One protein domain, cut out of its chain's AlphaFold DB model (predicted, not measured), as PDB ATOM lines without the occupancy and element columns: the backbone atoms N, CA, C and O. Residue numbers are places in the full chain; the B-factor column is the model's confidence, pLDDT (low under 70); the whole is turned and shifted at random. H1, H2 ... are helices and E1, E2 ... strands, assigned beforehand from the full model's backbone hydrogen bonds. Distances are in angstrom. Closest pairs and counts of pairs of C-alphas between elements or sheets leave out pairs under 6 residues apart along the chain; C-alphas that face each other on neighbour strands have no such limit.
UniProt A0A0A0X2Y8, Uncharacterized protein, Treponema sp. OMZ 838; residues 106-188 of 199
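This is residues 106 to 188 of the 199 residues of an uncharacterized protein of Treponema sp. OMZ 838 (UniProt A0A0A0X2Y8). With little regular structure, a strongly twisted antiparallel sheet in the order E2, E1, E3 lies in the middle, long loops outside it; the hairpin of E4 and E5 packs on it through E4, and one-turn helices H1 and H2 follow, farthest out. The 83 printed residues, five named strands then two named helices, are of mixed class, with 33 residues in named elements. The whole is compact, radius of gyration of the C-alphas 12.0 A, spans 30 by 28 by 18 A.

E1, residues 120 to 126, and E2, residues 131 to 136, form an antiparallel hairpin; N 134 and O 122 are 2.8 A apart. E3, residues 154 to 159, is antiparallel to E1; N 158 and O 123 are 2.8 A apart. E4, residues 161 to 163, and E5, residues 169 to 171, form a hairpin; N 170 and O 162 are 2.7 A apart. The closest C-alphas of E1 and E4, Phe 122 and Ser 161, are 4.8 A apart. H1, residues 172 to 175, and H2, residues 177 to 180, meet only through their link; both are too short for an O i to N i+4 pair.

E1 runs 19.3 A from C-alpha 120 at (313.479, 179.483, 186.135); E2 is 16.9 A and E3 13.4 A long. H2 ends at C-alpha 180, (312.567, 190.850, 192.129).

The printed part has no cut; the link E2 to E3 is long, 17 residues. Residues 115 to 117 and 175 to 182 have pLDDT under 70.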
ATOM      1  N   GLU A 106     303.276 165.460 187.948       91.50
ATOM      2  CA  GLU A 106     302.322 166.214 187.135       91.50
ATOM      3  C   GLU A 106     302.549 167.725 187.215       91.50
ATOM      4  O   GLU A 106     302.384 168.426 186.218       91.50
ATOM      5  N   ILE A 107     302.973 168.228 188.376       91.44
ATOM      6  CA  ILE A 107     303.302 169.640 188.557       91.44
ATOM      7  C   ILE A 107     304.688 169.945 187.983       91.44
ATOM      8  O   ILE A 107     304.845 170.942 187.283       91.44
ATOM      9  N   LEU A 108     305.681 169.070 188.195       90.06
ATOM     10  CA  LEU A 108     307.020 169.243 187.613       90.06
ATOM     11  C   LEU A 108     306.972 169.376 186.085       90.06
ATOM     12  O   LEU A 108     307.622 170.254 185.527       90.06
ATOM     13  N   LYS A 109     306.150 168.557 185.415       90.44
ATOM     14  CA  LYS A 109     305.956 168.596 183.954       90.44
ATOM     15  C   LYS A 109     305.350 169.909 183.446       90.44
ATOM     16  O   LYS A 109     305.462 170.207 182.259       90.44
ATOM     17  N   GLN A 110     304.696 170.682 184.311       92.25
ATOM     18  CA  GLN A 110     304.144 171.984 183.946       92.25
ATOM     19  C   GLN A 110     305.191 173.096 184.002       92.25
ATOM     20  O   GLN A 110     304.977 174.134 183.375       92.25
ATOM     21  N   ILE A 111     306.304 172.905 184.718       90.12
ATOM     22  CA  ILE A 111     307.343 173.926 184.855       90.12
ATOM     23  C   ILE A 111     308.162 173.993 183.564       90.12
ATOM     24  O   ILE A 111     308.718 173.003 183.093       90.12
ATOM     25  N   ARG A 112     308.250 175.189 182.984       88.06
ATOM     26  CA  ARG A 112     308.974 175.462 181.742       88.06
ATOM     27  C   ARG A 112     310.237 176.245 182.054       88.06
ATOM     28  O   ARG A 112     310.159 177.373 182.538       88.06
ATOM     29  N   GLY A 113     311.384 175.648 181.741       80.81
ATOM     30  CA  GLY A 113     312.688 176.277 181.924       80.81
ATOM     31  C   GLY A 113     312.806 177.598 181.161       80.81
ATOM     32  O   GLY A 113     312.354 177.711 180.020       80.81
ATOM     33  N   GLU A 114     313.414 178.605 181.786       71.75
ATOM     34  CA  GLU A 114     313.757 179.864 181.125       71.75
ATOM     35  C   GLU A 114     315.240 179.849 180.723       71.75
ATOM     36  O   GLU A 114     316.136 179.675 181.545       71.75
ATOM     37  N   THR A 115     315.505 179.977 179.422       55.81
ATOM     38  CA  THR A 115     316.819 179.708 178.810       55.81
ATOM     39  C   THR A 115     317.776 180.898 178.796       55.81
ATOM     40  O   THR A 115     318.865 180.781 178.243       55.81
ATOM     41  N   LEU A 116     317.416 182.045 179.381       54.53
ATOM     42  CA  LEU A 116     318.225 183.260 179.232       54.53
ATOM     43  C   LEU A 116     319.246 183.504 180.351       54.53
ATOM     44  O   LEU A 116     320.211 184.211 180.085       54.53
ATOM     45  N   MET A 117     319.092 182.950 181.564       61.72
ATOM     46  CA  MET A 117     319.931 183.359 182.715       61.72
ATOM     47  C   MET A 117     320.107 182.311 183.829       61.72
ATOM     48  O   MET A 117     320.275 182.660 184.994       61.72
ATOM     49  N   SER A 118     320.062 181.022 183.503       75.94
ATOM     50  CA  SER A 118     320.217 179.942 184.492       75.94
ATOM     51  C   SER A 118     319.256 179.992 185.691       75.94
ATOM     52  O   SER A 118     319.553 179.491 186.774       75.94
ATOM     53  N   TRP A 119     318.091 180.608 185.494       83.81
ATOM     54  CA  TRP A 119     317.050 180.794 186.495       83.81
ATOM     55  C   TRP A 119     315.701 180.509 185.856       83.81
ATOM     56  O   TRP A 119     315.416 181.016 184.778       83.81
ATOM     57  N   THR A 120     314.867 179.725 186.530       87.62
ATOM     58  CA  THR A 120     313.479 179.483 186.135       87.62
ATOM     59  C   THR A 120     312.571 179.934 187.262       87.62
ATOM     60  O   THR A 120     312.562 179.316 188.323       87.62
ATOM     61  N   GLY A 121     311.806 181.002 187.035       89.31
ATOM     62  CA  GLY A 121     310.808 181.490 187.980       89.31
ATOM     63  C   GLY A 121     309.379 181.220 187.508       89.31
ATOM     64  O   GLY A 121     309.067 181.309 186.314       89.31
ATOM     65  N   PHE A 122     308.497 180.920 188.452       92.56
ATOM     66  CA  PHE A 122     307.086 180.654 188.198       92.56
ATOM     67  C   PHE A 122     306.241 181.006 189.424       92.56
ATOM     68  O   PHE A 122     306.726 181.008 190.554       92.56
ATOM     69  N   VAL A 123     304.962 181.293 189.204       94.38
ATOM     70  CA  VAL A 123     303.983 181.470 190.281       94.38
ATOM     71  C   VAL A 123     303.129 180.217 190.355       94.38
ATOM     72  O   VAL A 123     302.687 179.711 189.326       94.38
ATOM     73  N   VAL A 124     302.867 179.728 191.561       95.75
ATOM     74  CA  VAL A 124     301.867 178.677 191.779       95.75
ATOM     75  C   VAL A 124     300.606 179.290 192.362       95.75
ATOM     76  O   VAL A 124     300.687 180.162 193.231       95.75
ATOM     77  N   LYS A 125     299.448 178.834 191.886       96.38
ATOM     78  CA  LYS A 125     298.143 179.128 192.479       96.38
ATOM     79  C   LYS A 125     297.699 177.937 193.314       96.38
ATOM     80  O   LYS A 125     297.676 176.813 192.808       96.38
ATOM     81  N   MET A 126     297.324 178.193 194.556       96.44
ATOM     82  CA  MET A 126     296.789 177.196 195.472       96.44
ATOM     83  C   MET A 126     295.259 177.137 195.382       96.44
ATOM     84  O   MET A 126     294.604 178.054 194.882       96.44
ATOM     85  N   ARG A 127     294.669 176.053 195.893       96.75
ATOM     86  CA  ARG A 127     293.221 175.791 195.863       96.75
ATOM     87  C   ARG A 127     292.380 176.863 196.559       96.75
ATOM     88  O   ARG A 127     291.247 177.100 196.153       96.75
ATOM     89  N   ASP A 128     292.929 177.507 197.582       96.56
ATOM     90  CA  ASP A 128     292.302 178.625 198.299       96.56
ATOM     91  C   ASP A 128     292.382 179.963 197.534       96.56
ATOM     92  O   ASP A 128     291.867 180.977 197.999       96.56
ATOM     93  N   GLY A 129     293.006 179.971 196.353       95.38
ATOM     94  CA  GLY A 129     293.195 181.150 195.518       95.38
ATOM     95  C   GLY A 129     294.448 181.960 195.846       95.38
ATOM     96  O   GLY A 129     294.693 182.950 195.157       95.38
ATOM     97  N   ASN A 130     295.250 181.558 196.838       95.38
ATOM     98  CA  ASN A 130     296.515 182.221 197.145       95.38
ATOM     99  C   ASN A 130     297.585 181.906 196.097       95.38
ATOM    100  O   ASN A 130     297.598 180.835 195.488       95.38
ATOM    101  N   TYR A 131     298.506 182.849 195.906       95.50
ATOM    102  CA  TYR A 131     299.591 182.736 194.938       95.50
ATOM    103  C   TYR A 131     300.944 182.843 195.634       95.50
ATOM    104  O   TYR A 131     301.129 183.673 196.525       95.50
ATOM    105  N   PHE A 132     301.909 182.046 195.183       95.31
ATOM    106  CA  PHE A 132     303.261 182.058 195.734       95.31
ATOM    107  C   PHE A 132     304.315 182.061 194.635       95.31
ATOM    108  O   PHE A 132     304.204 181.338 193.644       95.31
ATOM    109  N   ASN A 133     305.363 182.856 194.844       93.69
ATOM    110  CA  ASN A 133     306.534 182.876 193.977       93.69
ATOM    111  C   ASN A 133     307.400 181.651 194.243       93.69
ATOM    112  O   ASN A 133     307.793 181.400 195.383       93.69
ATOM    113  N   PHE A 134     307.754 180.946 193.180       93.50
ATOM    114  CA  PHE A 134     308.728 179.872 193.180       93.50
ATOM    115  C   PHE A 134     309.840 180.174 192.180       93.50
ATOM    116  O   PHE A 134     309.661 180.908 191.202       93.50
ATOM    117  N   GLY A 135     311.000 179.574 192.407       90.56
ATOM    118  CA  GLY A 135     312.027 179.540 191.385       90.56
ATOM    119  C   GLY A 135     313.158 178.582 191.701       90.56
ATOM    120  O   GLY A 135     313.276 178.094 192.821       90.56
ATOM    121  N   THR A 136     313.952 178.285 190.677       89.06
ATOM    122  CA  THR A 136     315.035 177.305 190.753       89.06
ATOM    123  C   THR A 136     316.174 177.639 189.801       89.06
ATOM    124  O   THR A 136     315.951 178.134 188.692       89.06
ATOM    125  N   ALA A 137     317.396 177.306 190.217       86.06
ATOM    126  CA  ALA A 137     318.580 177.264 189.361       86.06
ATOM    127  C   ALA A 137     318.777 175.869 188.721       86.06
ATOM    128  O   ALA A 137     319.893 175.369 188.625       86.06
ATOM    129  N   PHE A 138     317.674 175.237 188.302       79.12
ATOM    130  CA  PHE A 138     317.591 173.890 187.713       79.12
ATOM    131  C   PHE A 138     317.778 172.694 188.662       79.12
ATOM    132  O   PHE A 138     318.021 171.576 188.211       79.12
ATOM    133  N   SER A 139     317.567 172.875 189.966       85.25
ATOM    134  CA  SER A 139     317.358 171.753 190.888       85.25
ATOM    135  C   SER A 139     315.860 171.520 191.087       85.25
ATOM    136  O   SER A 139     315.163 172.378 191.629       85.25
ATOM    137  N   PHE A 140     315.357 170.367 190.631       87.25
ATOM    138  CA  PHE A 140     313.921 170.038 190.648       87.25
ATOM    139  C   PHE A 140     313.534 168.906 191.609       87.25
ATOM    140  O   PHE A 140     312.386 168.460 191.622       87.25
ATOM    141  N   SER A 141     314.478 168.414 192.417       90.00
ATOM    142  CA  SER A 141     314.213 167.261 193.287       90.00
ATOM    143  C   SER A 141     313.268 167.639 194.427       90.00
ATOM    144  O   SER A 141     312.200 167.041 194.577       90.00
ATOM    145  N   PHE A 142     313.629 168.666 195.190       95.00
ATOM    146  CA  PHE A 142     312.886 169.110 196.363       95.00
ATOM    147  C   PHE A 142     312.734 170.617 196.346       95.00
ATOM    148  O   PHE A 142     313.661 171.315 195.948       95.00
ATOM    149  N   PHE A 143     311.597 171.106 196.822       94.94
ATOM    150  CA  PHE A 143     311.317 172.526 196.948       94.94
ATOM    151  C   PHE A 143     310.714 172.837 198.303       94.94
ATOM    152  O   PHE A 143     310.024 172.017 198.909       94.94
ATOM    153  N   ASP A 144     310.981 174.046 198.765       94.19
ATOM    154  CA  ASP A 144     310.338 174.606 199.930       94.19
ATOM    155  C   ASP A 144     308.878 174.950 199.637       94.19
ATOM    156  O   ASP A 144     308.446 175.016 198.487       94.19
ATOM    157  N   LEU A 145     308.105 175.152 200.697       91.81
ATOM    158  CA  LEU A 145     306.670 175.360 200.600       91.81
ATOM    159  C   LEU A 145     306.203 176.292 201.725       91.81
ATOM    160  O   LEU A 145     306.741 176.196 202.835       91.81
ATOM    161  N   PRO A 146     305.206 177.165 201.487       92.38
ATOM    162  CA  PRO A 146     304.580 177.912 202.570       92.38
ATOM    163  C   PRO A 146     304.035 176.992 203.675       92.38
ATOM    164  O   PRO A 146     303.616 175.860 203.421       92.38
ATOM    165  N   GLU A 147     304.041 177.483 204.916       91.25
ATOM    166  CA  GLU A 147     303.488 176.745 206.055       91.25
ATOM    167  C   GLU A 147     302.005 176.430 205.844       91.25
ATOM    168  O   GLU A 147     301.256 177.266 205.346       91.25
ATOM    169  N   ASN A 148     301.587 175.234 206.263       91.94
ATOM    170  CA  ASN A 148     300.213 174.721 206.160       91.94
ATOM    171  C   ASN A 148     299.701 174.435 204.739       91.94
ATOM    172  O   ASN A 148     298.527 174.114 204.583       91.94
ATOM    173  N   TYR A 149     300.562 174.483 203.723       94.62
ATOM    174  CA  TYR A 149     300.220 174.031 202.375       94.62
ATOM    175  C   TYR A 149     300.757 172.625 202.099       94.62
ATOM    176  O   TYR A 149     301.639 172.128 202.803       94.62
ATOM    177  N   ASN A 150     300.270 172.010 201.021       93.44
ATOM    178  CA  ASN A 150     300.865 170.852 200.360       93.44
ATOM    179  C   ASN A 150     300.940 171.078 198.844       93.44
ATOM    180  O   ASN A 150     300.162 171.837 198.269       93.44
ATOM    181  N   PHE A 151     301.830 170.367 198.150       92.00
ATOM    182  CA  PHE A 151     301.890 170.462 196.684       92.00
ATOM    183  C   PHE A 151     300.621 169.955 195.984       92.00
ATOM    184  O   PHE A 151     300.328 170.390 194.876       92.00
ATOM    185  N   SER A 152     299.843 169.080 196.628       91.06
ATOM    186  CA  SER A 152     298.517 168.653 196.152       91.06
ATOM    187  C   SER A 152     297.476 169.779 196.132       91.06
ATOM    188  O   SER A 152     296.390 169.608 195.575       91.06
ATOM    189  N   ASP A 153     297.774 170.912 196.769       94.06
ATOM    190  CA  ASP A 153     296.906 172.085 196.775       94.06
ATOM    191  C   ASP A 153     297.159 172.993 195.570       94.06
ATOM    192  O   ASP A 153     296.371 173.907 195.337       94.06
ATOM    193  N   ILE A 154     298.216 172.748 194.788       95.12
ATOM    194  CA  ILE A 154     298.507 173.513 193.576       95.12
ATOM    195  C   ILE A 154     297.458 173.191 192.515       95.12
ATOM    196  O   ILE A 154     297.278 172.041 192.121       95.12
ATOM    197  N   THR A 155     296.800 174.232 192.018       95.50
ATOM    198  CA  THR A 155     295.821 174.135 190.931       95.50
ATOM    199  C   THR A 155     296.371 174.614 189.594       95.50
ATOM    200  O   THR A 155     295.838 174.246 188.554       95.50
ATOM    201  N   GLU A 156     297.404 175.460 189.604       95.38
ATOM    202  CA  GLU A 156     297.951 176.063 188.386       95.38
ATOM    203  C   GLU A 156     299.417 176.473 188.572       95.38
ATOM    204  O   GLU A 156     299.795 176.984 189.631       95.38
ATOM    205  N   VAL A 157     300.222 176.293 187.520       95.44
ATOM    206  CA  VAL A 157     301.593 176.811 187.410       95.44
ATOM    207  C   VAL A 157     301.652 177.882 186.320       95.44
ATOM    208  O   VAL A 157     301.532 177.597 185.126       95.44
ATOM    209  N   ILE A 158     301.896 179.123 186.728       94.94
ATOM    210  CA  ILE A 158     302.040 180.279 185.844       94.94
ATOM    211  C   ILE A 158     303.535 180.491 185.588       94.94
ATOM    212  O   ILE A 158     304.264 181.079 186.389       94.94
ATOM    213  N   ASN A 159     304.002 179.950 184.468       93.00
ATOM    214  CA  ASN A 159     305.411 179.972 184.084       93.00
ATOM    215  C   ASN A 159     305.905 181.364 183.689       93.00
ATOM    216  O   ASN A 159     305.158 182.168 183.132       93.00
ATOM    217  N   HIS A 160     307.205 181.595 183.877       89.75
ATOM    218  CA  HIS A 160     307.878 182.843 183.507       89.75
ATOM    219  C   HIS A 160     307.247 184.072 184.183       89.75
ATOM    220  O   HIS A 160     307.176 185.154 183.588       89.75
ATOM    221  N   SER A 161     306.815 183.905 185.434       90.00
ATOM    222  CA  SER A 161     306.089 184.920 186.191       90.00
ATOM    223  C   SER A 161     306.526 185.040 187.647       90.00
ATOM    224  O   SER A 161     307.052 184.096 188.233       90.00
ATOM    225  N   TYR A 162     306.256 186.209 188.230       89.81
ATOM    226  CA  TYR A 162     306.403 186.505 189.656       89.81
ATOM    227  C   TYR A 162     305.325 187.479 190.121       89.81
ATOM    228  O   TYR A 162     304.777 188.229 189.323       89.81
ATOM    229  N   ILE A 163     305.045 187.487 191.414       90.50
ATOM    230  CA  ILE A 163     304.217 188.460 192.116       90.50
ATOM    231  C   ILE A 163     305.142 189.573 192.595       90.50
ATOM    232  O   ILE A 163     306.101 189.297 193.320       90.50
ATOM    233  N   ASP A 164     304.872 190.803 192.173       86.44
ATOM    234  CA  ASP A 164     305.612 191.989 192.605       86.44
ATOM    235  C   ASP A 164     305.165 192.491 193.993       86.44
ATOM    236  O   ASP A 164     304.242 191.966 194.616       86.44
ATOM    237  N   SER A 165     305.814 193.546 194.487       83.38
ATOM    238  CA  SER A 165     305.486 194.184 195.770       83.38
ATOM    239  C   SER A 165     304.084 194.807 195.825       83.38
ATOM    240  O   SER A 165     303.581 195.066 196.916       83.38
ATOM    241  N   SER A 166     303.431 195.021 194.677       84.88
ATOM    242  CA  SER A 166     302.037 195.473 194.595       84.88
ATOM    243  C   SER A 166     301.026 194.321 194.624       84.88
ATOM    244  O   SER A 166     299.820 194.564 194.578       84.88
ATOM    245  N   GLY A 167     301.495 193.070 194.686       85.94
ATOM    246  CA  GLY A 167     300.656 191.875 194.647       85.94
ATOM    247  C   GLY A 167     300.197 191.489 193.239       85.94
ATOM    248  O   GLY A 167     299.312 190.646 193.099       85.94
ATOM    249  N   LYS A 168     300.767 192.085 192.184       89.75
ATOM    250  CA  LYS A 168     300.396 191.792 190.795       89.75
ATOM    251  C   LYS A 168     301.337 190.770 190.178       89.75
ATOM    252  O   LYS A 168     302.550 190.829 190.367       89.75
ATOM    253  N   ILE A 169     300.770 189.859 189.388       91.25
ATOM    254  CA  ILE A 169     301.549 188.897 188.609       91.25
ATOM    255  C   ILE A 169     302.153 189.612 187.399       91.25
ATOM    256  O   ILE A 169     301.444 190.146 186.546       91.25
ATOM    257  N   GLN A 170     303.473 189.580 187.324       89.38
ATOM    258  CA  GLN A 170     304.293 190.102 186.246       89.38
ATOM    259  C   GLN A 170     304.928 188.957 185.456       89.38
ATOM    260  O   GLN A 170     304.993 187.815 185.912       89.38
ATOM    261  N   ASN A 171     305.409 189.262 184.252       87.19
ATOM    262  CA  ASN A 171     306.129 188.314 183.402       87.19
ATOM    263  C   ASN A 171     307.621 188.680 183.338       87.19
ATOM    264  O   ASN A 171     307.957 189.823 183.010       87.19
ATOM    265  N   TYR A 172     308.513 187.718 183.605       78.31
ATOM    266  CA  TYR A 172     309.964 187.960 183.647       78.31
ATOM    267  C   TYR A 172     310.518 188.472 182.323       78.31
ATOM    268  O   TYR A 172     311.343 189.386 182.321       78.31
ATOM    269  N   ARG A 173     310.008 187.967 181.194       75.31
ATOM    270  CA  ARG A 173     310.479 188.370 179.860       75.31
ATOM    271  C   ARG A 173     310.200 189.840 179.554       75.31
ATOM    272  O   ARG A 173     310.856 190.408 178.689       75.31
ATOM    273  N   LYS A 174     309.223 190.451 180.234       74.19
ATOM    274  CA  LYS A 174     308.841 191.858 180.038       74.19
ATOM    275  C   LYS A 174     309.478 192.794 181.060       74.19
ATOM    276  O   LYS A 174     309.870 193.896 180.700       74.19
ATOM    277  N   ALA A 175     309.548 192.376 182.323       68.75
ATOM    278  CA  ALA A 175     309.955 193.250 183.425       68.75
ATOM    279  C   ALA A 175     311.449 193.153 183.789       68.75
ATOM    280  O   ALA A 175     311.977 194.056 184.437       68.75
ATOM    281  N   GLY A 176     312.134 192.078 183.382       65.00
ATOM    282  CA  GLY A 176     313.504 191.788 183.809       65.00
ATOM    283  C   GLY A 176     313.615 191.419 185.297       65.00
ATOM    284  O   GLY A 176     312.701 191.627 186.093       65.00
ATOM    285  N   LEU A 177     314.765 190.866 185.694       63.75
ATOM    286  CA  LEU A 177     315.008 190.342 187.054       63.75
ATOM    287  C   LEU A 177     315.214 191.431 188.128       63.75
ATOM    288  O   LEU A 177     315.253 191.126 189.316       63.75
ATOM    289  N   LYS A 178     315.359 192.706 187.745       60.84
ATOM    290  CA  LYS A 178     315.703 193.799 188.679       60.84
ATOM    291  C   LYS A 178     314.573 194.169 189.648       60.84
ATOM    292  O   LYS A 178     314.858 194.694 190.717       60.84
ATOM    293  N   ASN A 179     313.324 193.844 189.316       58.38
ATOM    294  CA  ASN A 179     312.147 194.126 190.152       58.38
ATOM    295  C   ASN A 179     311.825 193.002 191.155       58.38
ATOM    296  O   ASN A 179     310.742 192.963 191.731       58.38
ATOM    297  N   PHE A 180     312.755 192.063 191.337       61.53
ATOM    298  CA  PHE A 180     312.567 190.850 192.129       61.53
ATOM    299  C   PHE A 180     313.005 190.994 193.597       61.53
ATOM    300  O   PHE A 180     312.757 190.107 194.416       61.53
ATOM    301  N   SER A 181     313.670 192.102 193.948       61.53
ATOM    302  CA  SER A 181     314.211 192.315 195.290       61.53
ATOM    303  C   SER A 181     313.098 192.480 196.332       61.53
ATOM    304  O   SER A 181     312.175 193.274 196.176       61.53
ATOM    305  N   GLY A 182     313.193 191.711 197.420       68.19
ATOM    306  CA  GLY A 182     312.302 191.834 198.579       68.19
ATOM    307  C   GLY A 182     311.027 190.985 198.545       68.19
ATOM    308  O   GLY A 182     310.265 191.031 199.507       68.19
ATOM    309  N   THR A 183     310.792 190.180 197.502       80.00
ATOM    310  CA  THR A 183     309.674 189.217 197.490       80.00
ATOM    311  C   THR A 183     310.133 187.836 197.958       80.00
ATOM    312  O   THR A 183     311.221 187.380 197.612       80.00
ATOM    313  N   LYS A 184     309.319 187.159 198.781       89.06
ATOM    314  CA  LYS A 184     309.625 185.792 199.226       89.06
ATOM    315  C   LYS A 184     309.483 184.842 198.045       89.06
ATOM    316  O   LYS A 184     308.433 184.819 197.412       89.06
ATOM    317  N   ILE A 185     310.514 184.043 197.798       90.62
ATOM    318  CA  ILE A 185     310.541 183.037 196.736       90.62
ATOM    319  C   ILE A 185     310.816 181.692 197.383       90.62
ATOM    320  O   ILE A 185     311.816 181.533 198.082       90.62
ATOM    321  N   TYR A 186     309.931 180.733 197.152       94.25
ATOM    322  CA  TYR A 186     310.149 179.356 197.562       94.25
ATOM    323  C   TYR A 186     311.099 178.690 196.574       94.25
ATOM    324  O   TYR A 186     310.900 178.730 195.357       94.25
ATOM    325  N   ARG A 187     312.180 178.140 197.116       92.50
ATOM    326  CA  ARG A 187     313.319 177.641 196.353       92.50
ATOM    327  C   ARG A 187     313.507 176.153 196.541       92.50
ATOM    328  O   ARG A 187     312.898 175.538 197.413       92.50
ATOM    329  N   GLU A 188     314.356 175.593 195.702       92.44
ATOM    330  CA  GLU A 188     314.912 174.266 195.872       92.44
ATOM    331  C   GLU A 188     315.450 174.049 197.303       92.44
ATOM    332  O   GLU A 188     315.969 174.975 197.930       92.44
TER     333      GLU A 188